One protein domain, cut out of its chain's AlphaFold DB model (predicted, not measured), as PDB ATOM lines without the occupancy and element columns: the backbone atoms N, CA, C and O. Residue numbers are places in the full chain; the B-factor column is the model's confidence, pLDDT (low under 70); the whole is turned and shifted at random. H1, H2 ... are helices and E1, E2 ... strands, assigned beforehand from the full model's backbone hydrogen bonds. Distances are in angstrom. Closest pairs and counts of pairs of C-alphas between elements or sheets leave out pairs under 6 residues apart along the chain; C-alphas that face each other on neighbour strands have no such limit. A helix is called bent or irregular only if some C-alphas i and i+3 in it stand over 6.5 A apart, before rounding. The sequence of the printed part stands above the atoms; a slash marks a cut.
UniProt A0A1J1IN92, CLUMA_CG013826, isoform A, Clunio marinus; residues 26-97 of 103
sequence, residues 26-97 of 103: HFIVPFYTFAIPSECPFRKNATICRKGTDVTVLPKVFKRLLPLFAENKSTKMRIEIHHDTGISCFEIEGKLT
ATOM      1  N   HIS A  26     -14.864 -21.198  34.450       76.62
ATOM      2  CA  HIS A  26     -16.182 -21.835  34.404       76.62
ATOM      3  C   HIS A  26     -17.292 -21.018  35.089       76.62
ATOM      4  O   HIS A  26     -18.468 -21.303  34.875       76.62
ATOM      5  N   PHE A  27     -16.948 -19.981  35.855       78.88
ATOM      6  CA  PHE A  27     -17.913 -19.071  36.476       78.88
ATOM      7  C   PHE A  27     -18.165 -17.799  35.674       78.88
ATOM      8  O   PHE A  27     -19.174 -17.142  35.911       78.88
ATOM      9  N   ILE A  28     -17.319 -17.485  34.686       79.00
ATOM     10  CA  ILE A  28     -17.446 -16.258  33.886       79.00
ATOM     11  C   ILE A  28     -18.822 -16.180  33.219       79.00
ATOM     12  O   ILE A  28     -19.501 -15.162  33.329       79.00
ATOM     13  N   VAL A  29     -19.254 -17.257  32.551       79.06
ATOM     14  CA  VAL A  29     -20.529 -17.260  31.816       79.06
ATOM     15  C   VAL A  29     -21.725 -17.153  32.770       79.06
ATOM     16  O   VAL A  29     -22.496 -16.216  32.593       79.06
ATOM     17  N   PRO A  30     -21.883 -18.006  33.806       79.81
ATOM     18  CA  PRO A  30     -22.998 -17.870  34.741       79.81
ATOM     19  C   PRO A  30     -23.031 -16.506  35.435       79.81
ATOM     20  O   PRO A  30     -24.081 -15.876  35.490       79.81
ATOM     21  N   PHE A  31     -21.889 -15.999  35.906       82.12
ATOM     22  CA  PHE A  31     -21.842 -14.709  36.597       82.12
ATOM     23  C   PHE A  31     -22.279 -13.574  35.689       82.12
ATOM     24  O   PHE A  31     -23.049 -12.706  36.095       82.12
ATOM     25  N   TYR A  32     -21.821 -13.608  34.441       80.75
ATOM     26  CA  TYR A  32     -22.240 -12.643  33.453       80.75
ATOM     27  C   TYR A  32     -23.742 -12.749  33.155       80.75
ATOM     28  O   TYR A  32     -24.448 -11.743  33.205       80.75
ATOM     29  N   THR A  33     -24.240 -13.960  32.883       79.56
ATOM     30  CA  THR A  33     -25.647 -14.220  32.548       79.56
ATOM     31  C   THR A  33     -26.599 -13.783  33.661       79.56
ATOM     32  O   THR A  33     -27.644 -13.213  33.359       79.56
ATOM     33  N   PHE A  34     -26.240 -13.995  34.929       80.81
ATOM     34  CA  PHE A  34     -27.071 -13.617  36.081       80.81
ATOM     35  C   PHE A  34     -26.721 -12.251  36.667       80.81
ATOM     36  O   PHE A  34     -27.227 -11.902  37.729       80.81
ATOM     37  N   ALA A  35     -25.860 -11.481  35.993       85.00
ATOM     38  CA  ALA A  35     -25.373 -10.191  36.471       85.00
ATOM     39  C   ALA A  35     -24.856 -10.237  37.926       85.00
ATOM     40  O   ALA A  35     -24.969  -9.259  38.665       85.00
ATOM     41  N   ILE A  36     -24.264 -11.370  38.324       84.38
ATOM     42  CA  ILE A  36     -23.678 -11.549  39.651       84.38
ATOM     43  C   ILE A  36     -22.419 -10.680  39.712       84.38
ATOM     44  O   ILE A  36     -21.520 -10.838  38.876       84.38
ATOM     45  N   PRO A  37     -22.329  -9.739  40.662       80.00
ATOM     46  CA  PRO A  37     -21.141  -8.918  40.807       80.00
ATOM     47  C   PRO A  37     -19.944  -9.754  41.267       80.00
ATOM     48  O   PRO A  37     -20.058 -10.626  42.123       80.00
ATOM     49  N   SER A  38     -18.779  -9.442  40.708       75.56
ATOM     50  CA  SER A  38     -17.496 -10.088  41.012       75.56
ATOM     51  C   SER A  38     -16.536  -9.188  41.793       75.56
ATOM     52  O   SER A  38     -15.372  -9.533  41.964       75.56
ATOM     53  N   GLU A  39     -16.993  -8.003  42.199       77.94
ATOM     54  CA  GLU A  39     -16.188  -7.004  42.898       77.94
ATOM     55  C   GLU A  39     -16.831  -6.682  44.245       77.94
ATOM     56  O   GLU A  39     -17.965  -6.203  44.303       77.94
ATOM     57  N   CYS A  40     -16.090  -6.935  45.322       81.81
ATOM     58  CA  CYS A  40     -16.488  -6.574  46.676       81.81
ATOM     59  C   CYS A  40     -15.831  -5.248  47.115       81.81
ATOM     60  O   CYS A  40     -14.693  -4.976  46.723       81.81
ATOM     61  N   PRO A  41     -16.489  -4.440  47.973       85.44
ATOM     62  CA  PRO A  41     -17.820  -4.662  48.541       85.44
ATOM     63  C   PRO A  41     -18.949  -4.358  47.546       85.44
ATOM     64  O   PRO A  41     -18.870  -3.417  46.756       85.44
ATOM     65  N   PHE A  42     -20.041  -5.119  47.633       82.38
ATOM     66  CA  PHE A  42     -21.223  -4.876  46.811       82.38
ATOM     67  C   PHE A  42     -21.966  -3.623  47.284       82.38
ATOM     68  O   PHE A  42     -22.230  -3.437  48.472       82.38
ATOM     69  N   ARG A  43     -22.327  -2.746  46.344       82.19
ATOM     70  CA  ARG A  43     -23.100  -1.539  46.657       82.19
ATOM     71  C   ARG A  43     -24.549  -1.910  46.960       82.19
ATOM     72  O   ARG A  43     -25.250  -2.446  46.102       82.19
ATOM     73  N   LYS A  44     -25.015  -1.572  48.164       79.06
ATOM     74  CA  LYS A  44     -26.419  -1.739  48.560       79.06
ATOM     75  C   LYS A  44     -27.330  -0.980  47.585       79.06
ATOM     76  O   LYS A  44     -27.048   0.169  47.254       79.06
ATOM     77  N   ASN A  45     -28.409  -1.625  47.144       81.88
ATOM     78  CA  ASN A  45     -29.395  -1.097  46.187       81.88
ATOM     79  C   ASN A  45     -28.850  -0.777  44.782       81.88
ATOM     80  O   ASN A  45     -29.515  -0.082  44.015       81.88
ATOM     81  N   ALA A  46     -27.653  -1.249  44.422       83.62
ATOM     82  CA  ALA A  46     -27.178  -1.114  43.055       83.62
ATOM     83  C   ALA A  46     -27.904  -2.100  42.134       83.62
ATOM     84  O   ALA A  46     -27.937  -3.302  42.395       83.62
ATOM     85  N   THR A  47     -28.432  -1.592  41.024       86.56
ATOM     86  CA  THR A  47     -28.939  -2.422  39.929       86.56
ATOM     87  C   THR A  47     -27.810  -2.677  38.942       86.56
ATOM     88  O   THR A  47     -27.234  -1.733  38.399       86.56
ATOM     89  N   ILE A  48     -27.497  -3.948  38.695       83.75
ATOM     90  CA  ILE A  48     -26.476  -4.353  37.727       83.75
ATOM     91  C   ILE A  48     -27.179  -4.905  36.493       83.75
ATOM     92  O   ILE A  48     -27.879  -5.910  36.559       83.75
ATOM     93  N   CYS A  49     -26.955  -4.251  35.357       82.38
ATOM     94  CA  CYS A  49     -27.464  -4.685  34.063       82.38
ATOM     95  C   CYS A  49     -26.292  -5.110  33.176       82.38
ATOM     96  O   CYS A  49     -25.316  -4.372  33.028       82.38
ATOM     97  N   ARG A  50     -26.399  -6.286  32.556       79.19
ATOM     98  CA  ARG A  50     -25.436  -6.796  31.571       79.19
ATOM     99  C   ARG A  50     -26.123  -6.899  30.213       79.19
ATOM    100  O   ARG A  50     -27.256  -7.368  30.131       79.19
ATOM    101  N   LYS A  51     -25.470  -6.438  29.142       76.69
ATOM    102  CA  LYS A  51     -26.025  -6.568  27.787       76.69
ATOM    103  C   LYS A  51     -25.809  -7.997  27.301       76.69
ATOM    104  O   LYS A  51     -24.729  -8.553  27.470       76.69
ATOM    105  N   GLY A  52     -26.802  -8.600  26.652       65.56
ATOM    106  CA  GLY A  52     -26.690  -9.980  26.148       65.56
ATOM    107  C   GLY A  52     -25.555 -10.199  25.136       65.56
ATOM    108  O   GLY A  52     -25.200 -11.336  24.848       65.56
ATOM    109  N   THR A  53     -24.969  -9.121  24.615       64.44
ATOM    110  CA  THR A  53     -23.881  -9.142  23.639       64.44
ATOM    111  C   THR A  53     -22.491  -9.312  24.234       64.44
ATOM    112  O   THR A  53     -21.595  -9.645  23.472       64.44
ATOM    113  N   ASP A  54     -22.259  -9.096  25.537       63.34
ATOM    114  CA  ASP A  54     -20.864  -8.988  26.016       63.34
ATOM    115  C   ASP A  54     -20.212 -10.355  26.324       63.34
ATOM    116  O   ASP A  54     -19.012 -10.428  26.579       63.34
ATOM    117  N   VAL A  55     -20.955 -11.464  26.190       64.19
ATOM    118  CA  VAL A  55     -20.404 -12.835  26.141       64.19
ATOM    119  C   VAL A  55     -20.478 -13.348  24.707       64.19
ATOM    120  O   VAL A  55     -21.347 -14.132  24.336       64.19
ATOM    121  N   THR A  56     -19.552 -12.882  23.870       57.88
ATOM    122  CA  THR A  56     -19.430 -13.341  22.474       57.88
ATOM    123  C   THR A  56     -18.572 -14.597  22.332       57.88
ATOM    124  O   THR A  56     -18.697 -15.325  21.346       57.88
ATOM    125  N   VAL A  57     -17.705 -14.887  23.309       68.25
ATOM    126  CA  VAL A  57     -16.753 -16.003  23.249       68.25
ATOM    127  C   VAL A  57     -16.867 -16.872  24.494       68.25
ATOM    128  O   VAL A  57     -16.533 -16.454  25.599       68.25
ATOM    129  N   LEU A  58     -17.284 -18.126  24.302       71.38
ATOM    130  CA  LEU A  58     -17.266 -19.124  25.370       71.38
ATOM    131  C   LEU A  58     -15.816 -19.451  25.778       71.38
ATOM    132  O   LEU A  58     -15.005 -19.780  24.896       71.38
ATOM    133  N   PRO A  59     -15.490 -19.444  27.087       76.50
ATOM    134  CA  PRO A  59     -14.191 -19.888  27.585       76.50
ATOM    135  C   PRO A  59     -13.839 -21.302  27.099       76.50
ATOM    136  O   PRO A  59     -14.718 -22.139  26.872       76.50
ATOM    137  N   LYS A  60     -12.539 -21.608  26.969       80.81
ATOM    138  CA  LYS A  60     -12.066 -22.928  26.494       80.81
ATOM    139  C   LYS A  60     -12.638 -24.083  27.322       80.81
ATOM    140  O   LYS A  60     -12.964 -25.126  26.760       80.81
ATOM    141  N   VAL A  61     -12.787 -23.885  28.633       77.00
ATOM    142  CA  VAL A  61     -13.389 -24.866  29.547       77.00
ATOM    143  C   VAL A  61     -14.841 -25.155  29.162       77.00
ATOM    144  O   VAL A  61     -15.194 -26.316  28.990       77.00
ATOM    145  N   PHE A  62     -15.655 -24.125  28.907       76.12
ATOM    146  CA  PHE A  62     -17.035 -24.306  28.442       76.12
ATOM    147  C   PHE A  62     -17.104 -25.052  27.111       76.12
ATOM    148  O   PHE A  62     -17.920 -25.958  26.962       76.12
ATOM    149  N   LYS A  63     -16.205 -24.744  26.166       78.69
ATOM    150  CA  LYS A  63     -16.136 -25.460  24.882       78.69
ATOM    151  C   LYS A  63     -15.877 -26.960  25.056       78.69
ATOM    152  O   LYS A  63     -16.453 -27.753  24.319       78.69
ATOM    153  N   ARG A  64     -15.050 -27.356  26.030       77.88
ATOM    154  CA  ARG A  64     -14.785 -28.773  26.345       77.88
ATOM    155  C   ARG A  64     -15.978 -29.483  26.976       77.88
ATOM    156  O   ARG A  64     -16.077 -30.695  26.843       77.88
ATOM    157  N   LEU A  65     -16.862 -28.745  27.645       75.25
ATOM    158  CA  LEU A  65     -18.074 -29.292  28.255       75.25
ATOM    159  C   LEU A  65     -19.241 -29.390  27.261       75.25
ATOM    160  O   LEU A  65     -20.162 -30.163  27.498       75.25
ATOM    161  N   LEU A  66     -19.191 -28.685  26.120       76.44
ATOM    162  CA  LEU A  66     -20.235 -28.736  25.084       76.44
ATOM    163  C   LEU A  66     -20.662 -30.156  24.669       76.44
ATOM    164  O   LEU A  66     -21.864 -30.352  24.522       76.44
ATOM    165  N   PRO A  67     -19.768 -31.153  24.510       75.81
ATOM    166  CA  PRO A  67     -20.180 -32.516  24.174       75.81
ATOM    167  C   PRO A  67     -21.044 -33.182  25.253       75.81
ATOM    168  O   PRO A  67     -21.897 -33.994  24.918       75.81
ATOM    169  N   LEU A  68     -20.866 -32.826  26.532       70.75
ATOM    170  CA  LEU A  68     -21.698 -33.339  27.631       70.75
ATOM    171  C   LEU A  68     -23.115 -32.763  27.593       70.75
ATOM    172  O   LEU A  68     -24.056 -33.392  28.071       70.75
ATOM    173  N   PHE A  69     -23.249 -31.571  27.019       71.38
ATOM    174  CA  PHE A  69     -24.514 -30.865  26.870       71.38
ATOM    175  C   PHE A  69     -25.158 -31.073  25.488       71.38
ATOM    176  O   PHE A  69     -26.306 -30.688  25.274       71.38
ATOM    177  N   ALA A  70     -24.426 -31.660  24.539       66.56
ATOM    178  CA  ALA A  70     -24.932 -32.032  23.226       66.56
ATOM    179  C   ALA A  70     -25.882 -33.245  23.328       66.56
ATOM    180  O   ALA A  70     -25.970 -33.905  24.359       66.56
ATOM    181  N   GLU A  71     -26.597 -33.541  22.238       64.50
ATOM    182  CA  GLU A  71     -27.523 -34.687  22.122       64.50
ATOM    183  C   GLU A  71     -28.844 -34.558  22.903       64.50
ATOM    184  O   GLU A  71     -29.327 -35.521  23.489       64.50
ATOM    185  N   ASN A  72     -29.483 -33.382  22.880       58.81
ATOM    186  CA  ASN A  72     -30.815 -33.163  23.473       58.81
ATOM    187  C   ASN A  72     -30.907 -33.385  24.992       58.81
ATOM    188  O   ASN A  72     -32.018 -33.411  25.528       58.81
ATOM    189  N   LYS A  73     -29.778 -33.493  25.691       69.19
ATOM    190  CA  LYS A  73     -29.750 -33.618  27.147       69.19
ATOM    191  C   LYS A  73     -30.108 -32.276  27.784       69.19
ATOM    192  O   LYS A  73     -29.563 -31.236  27.415       69.19
ATOM    193  N   SER A  74     -31.057 -32.302  28.718       77.25
ATOM    194  CA  SER A  74     -31.342 -31.143  29.562       77.25
ATOM    195  C   SER A  74     -30.226 -30.999  30.591       77.25
ATOM    196  O   SER A  74     -29.827 -31.974  31.231       77.25
ATOM    197  N   THR A  75     -29.698 -29.787  30.722       80.56
ATOM    198  CA  THR A  75     -28.712 -29.438  31.740       80.56
ATOM    199  C   THR A  75     -29.373 -28.553  32.769       80.56
ATOM    200  O   THR A  75     -29.925 -27.508  32.429       80.56
ATOM    201  N   LYS A  76     -29.260 -28.950  34.034       86.00
ATOM    202  CA  LYS A  76     -29.712 -28.154  35.165       86.00
ATOM    203  C   LYS A  76     -28.509 -27.567  35.894       86.00
ATOM    204  O   LYS A  76     -27.583 -28.294  36.246       86.00
ATOM    205  N   MET A  77     -28.541 -26.263  36.134       84.94
ATOM    206  CA  MET A  77     -27.575 -25.545  36.956       84.94
ATOM    207  C   MET A  77     -28.310 -24.915  38.136       84.94
ATOM    208  O   MET A  77     -29.343 -24.276  37.954       84.94
ATOM    209  N   ARG A  78     -27.769 -25.095  39.342       90.25
ATOM    210  CA  ARG A  78     -28.238 -24.436  40.562       90.25
ATOM    211  C   ARG A  78     -27.087 -23.627  41.139       90.25
ATOM    212  O   ARG A  78     -25.993 -24.163  41.295       90.25
ATOM    213  N   ILE A  79     -27.337 -22.355  41.416       89.06
ATOM    214  CA  ILE A  79     -26.367 -21.422  41.988       89.06
ATOM    215  C   ILE A  79     -26.967 -20.889  43.280       89.06
ATOM    216  O   ILE A  79     -28.044 -20.297  43.264       89.06
ATOM    217  N   GLU A  80     -26.256 -21.087  44.381       93.06
ATOM    218  CA  GLU A  80     -26.605 -20.536  45.686       93.06
ATOM    219  C   GLU A  80     -25.569 -19.479  46.058       93.06
ATOM    220  O   GLU A  80     -24.365 -19.718  45.982       93.06
ATOM    221  N   ILE A  81     -26.041 -18.290  46.422       89.88
ATOM    222  CA  ILE A  81     -25.208 -17.171  46.854       89.88
ATOM    223  C   ILE A  81     -25.537 -16.895  48.309       89.88
ATOM    224  O   ILE A  81     -26.651 -16.485  48.636       89.88
ATOM    225  N   HIS A  82     -24.551 -17.111  49.167       91.50
ATOM    226  CA  HIS A  82     -24.656 -16.870  50.595       91.50
ATOM    227  C   HIS A  82     -24.152 -15.460  50.891       91.50
ATOM    228  O   HIS A  82     -23.037 -15.098  50.515       91.50
ATOM    229  N   HIS A  83     -24.979 -14.660  51.554       87.56
ATOM    230  CA  HIS A  83     -24.650 -13.305  51.978       87.56
ATOM    231  C   HIS A  83     -25.139 -13.062  53.413       87.56
ATOM    232  O   HIS A  83     -25.874 -13.858  53.993       87.56
ATOM    233  N   ASP A  84     -24.712 -11.952  54.006       86.44
ATOM    234  CA  ASP A  84     -25.003 -11.555  55.394       86.44
ATOM    235  C   ASP A  84     -26.502 -11.525  55.748       86.44
ATOM    236  O   ASP A  84     -26.898 -11.785  56.880       86.44
ATOM    237  N   THR A  85     -27.334 -11.216  54.760       87.00
ATOM    238  CA  THR A  85     -28.790 -11.078  54.872       87.00
ATOM    239  C   THR A  85     -29.573 -12.336  54.481       87.00
ATOM    240  O   THR A  85     -30.800 -12.327  54.572       87.00
ATOM    241  N   GLY A  86     -28.906 -13.418  54.056       90.75
ATOM    242  CA  GLY A  86     -29.557 -14.681  53.708       90.75
ATOM    243  C   GLY A  86     -28.938 -15.404  52.512       90.75
ATOM    244  O   GLY A  86     -27.740 -15.310  52.248       90.75
ATOM    245  N   ILE A  87     -29.771 -16.170  51.804       93.25
ATOM    246  CA  ILE A  87     -29.360 -16.974  50.649       93.25
ATOM    247  C   ILE A  87     -30.210 -16.583  49.445       93.25
ATOM    248  O   ILE A  87     -31.439 -16.638  49.497       93.25
ATOM    249  N   SER A  88     -29.544 -16.241  48.347       90.00
ATOM    250  CA  SER A  88     -30.160 -16.092  47.031       90.00
ATOM    251  C   SER A  88     -29.931 -17.358  46.205       90.00
ATOM    252  O   SER A  88     -28.826 -17.898  46.197       90.00
ATOM    253  N   CYS A  89     -30.956 -17.838  45.500       91.31
ATOM    254  CA  CYS A  89     -30.883 -19.069  44.710       91.31
ATOM    255  C   CYS A  89     -31.346 -18.826  43.271       91.31
ATOM    256  O   CYS A  89     -32.448 -18.327  43.044       91.31
ATOM    257  N   PHE A  90     -30.526 -19.247  42.308       88.62
ATOM    258  CA  PHE A  90     -30.848 -19.264  40.884       88.62
ATOM    259  C   PHE A  90     -30.868 -20.702  40.386       88.62
ATOM    260  O   PHE A  90     -29.950 -21.481  40.649       88.62
ATOM    261  N   GLU A  91     -31.907 -21.048  39.638       90.19
ATOM    262  CA  GLU A  91     -32.043 -22.352  39.010       90.19
ATOM    263  C   GLU A  91     -32.292 -22.172  37.518       90.19
ATOM    264  O   GLU A  91     -33.168 -21.408  37.113       90.19
ATOM    265  N   ILE A  92     -31.485 -22.847  36.702       84.88
ATOM    266  CA  ILE A  92     -31.510 -22.713  35.248       84.88
ATOM    267  C   ILE A  92     -31.575 -24.086  34.622       84.88
ATOM    268  O   ILE A  92     -30.782 -24.973  34.945       84.88
ATOM    269  N   GLU A  93     -32.483 -24.217  33.669       86.56
ATOM    270  CA  GLU A  93     -32.557 -25.356  32.778       86.56
ATOM    271  C   GLU A  93     -32.206 -24.906  31.359       86.56
ATOM    272  O   GLU A  93     -32.768 -23.945  30.832       86.56
ATOM    273  N   GLY A  94     -31.232 -25.578  30.753       80.50
ATOM    274  CA  GLY A  94     -30.747 -25.276  29.416       80.50
ATOM    275  C   GLY A  94     -30.695 -26.528  28.555       80.50
ATOM    276  O   GLY A  94     -30.253 -27.588  28.999       80.50
ATOM    277  N   LYS A  95     -31.102 -26.391  27.293       80.12
ATOM    278  CA  LYS A  95     -30.967 -27.436  26.277       80.12
ATOM    279  C   LYS A  95     -30.146 -26.901  25.115       80.12
ATOM    280  O   LYS A  95     -30.510 -25.903  24.499       80.12
ATOM    281  N   LEU A  96     -29.048 -27.579  24.802       74.88
ATOM    282  CA  LEU A  96     -28.251 -27.279  23.619       74.88
ATOM    283  C   LEU A  96     -28.818 -28.052  22.431       74.88
ATOM    284  O   LEU A  96     -28.813 -29.283  22.393       74.88
ATOM    285  N   THR A  97     -29.329 -27.313  21.451       71.88
ATOM    286  CA  THR A  97     -29.777 -27.870  20.178       71.88
ATOM    287  C   THR A  97     -28.711 -27.635  19.120       71.88
ATOM    288  O   THR A  97     -28.093 -26.572  19.030       71.88
TER     289      THR A  97
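What this domain is: This is residues 26 to 97 of the 103 residues of the protein "CLUMA_CG013826, isoform A" of Clunio marinus (UniProt A0A1J1IN92). Look first for a long, narrow two-stranded hairpin, E1 and E2, which makes one long side of a loose U; the short helix H2 stands at the hairpin's open end as the base of the U, and the small helix H1 with the long winding stretch of residues 34 to 59 makes the other side. At the end away from H2, residues 39 to 46 and the hairpin's tip, residues 82 to 87, stick out as two separate prongs. The printed part has 72 residues, with two named helices and two named strands in the order H1, H2, E1, E2; the sheet, in the order E1, E2, is antiparallel, and the class is mixed, helices and strands. The whole is loose, with a radius of gyration of the C-alphas of 14.3 A, and elongated, spanning 42 by 25 by 18 A.

Where its parts are: Begin with strand E1, residues 74 to 83: find C-alpha 74 at (-31.342, -31.143, 29.562), and from there the strand runs 29.4 A to C-alpha 83. Strand E2, residues 86 to 95, brings you back over 30.3 A, ending at C-alpha 95 at (-30.967, -27.436, 26.277). Before E1 in the chain look for helix H2, residues 60 to 69, which measures 14.8 A from first to last C-alpha. Earlier still is helix H1, residues 26 to 33, which begins at C-alpha 26 at (-16.182, -21.835, 34.404) and measures 12.3 A. Both helices are only just irregular: in H1 the C-alphas of residues 26 and 29 are 6.8 A apart, and in H2 those of residues 64 and 67 are 6.9 A apart.

How they stand to each other: Start at the sheet, where E1 and E2 form a hairpin with an angle of 165 degrees between their N-to-C directions. Near its open end, C-alphas 74 and 95 face each other at 5.0 A, and near the turn C-alphas 83 and 86 face each other at 5.4 A. Between the two strands, check N 75 and O 94 at 2.8 A and N 90 and O 79 at 2.9 A, both within hydrogen-bond range. Move outward from the open end to Phe 69 of H2: its C-alpha is 6.6 A from that of Thr 75, the closest pair of H2 and E1. The closest C-alphas of H2 and E2 are those of Phe 69 and Lys 95, 7.3 A apart. H2 and H1 are close but not clearly touching, and their closest C-alphas, those of Val 61 and His 26, are 6.4 A apart. The lines of these two helices are about perpendicular, at 83 degrees. H1 is apart from E1 and from E2, with no C-alpha of either strand within 8 A of it. Within the helices' backbones, 3 of 4 O i to N i+4 pairs in H1 and 4 of 6 in H2 are within hydrogen-bond range.

The domain as a whole: Look to Lys 44 and Glu 71 for the two C-alphas farthest apart, 42.3 A from each other. The printed part runs from residue 26 to residue 97 without a cut, and its first and last C-alphas are 20.6 A apart. The link from H1 to H2 is long, with 26 residues, while those from H2 to E1 and from E1 to E2 are tight, with 4 and 2 residues. Residues 39 to 46 and 82 to 87 stand free; the body without them has 58 residues and spans 37 by 24 by 17 A. In the B-factor column the mean pLDDT of the printed part is 79.5, and you will find values under 70 at residues 52 to 57 and 70 to 73.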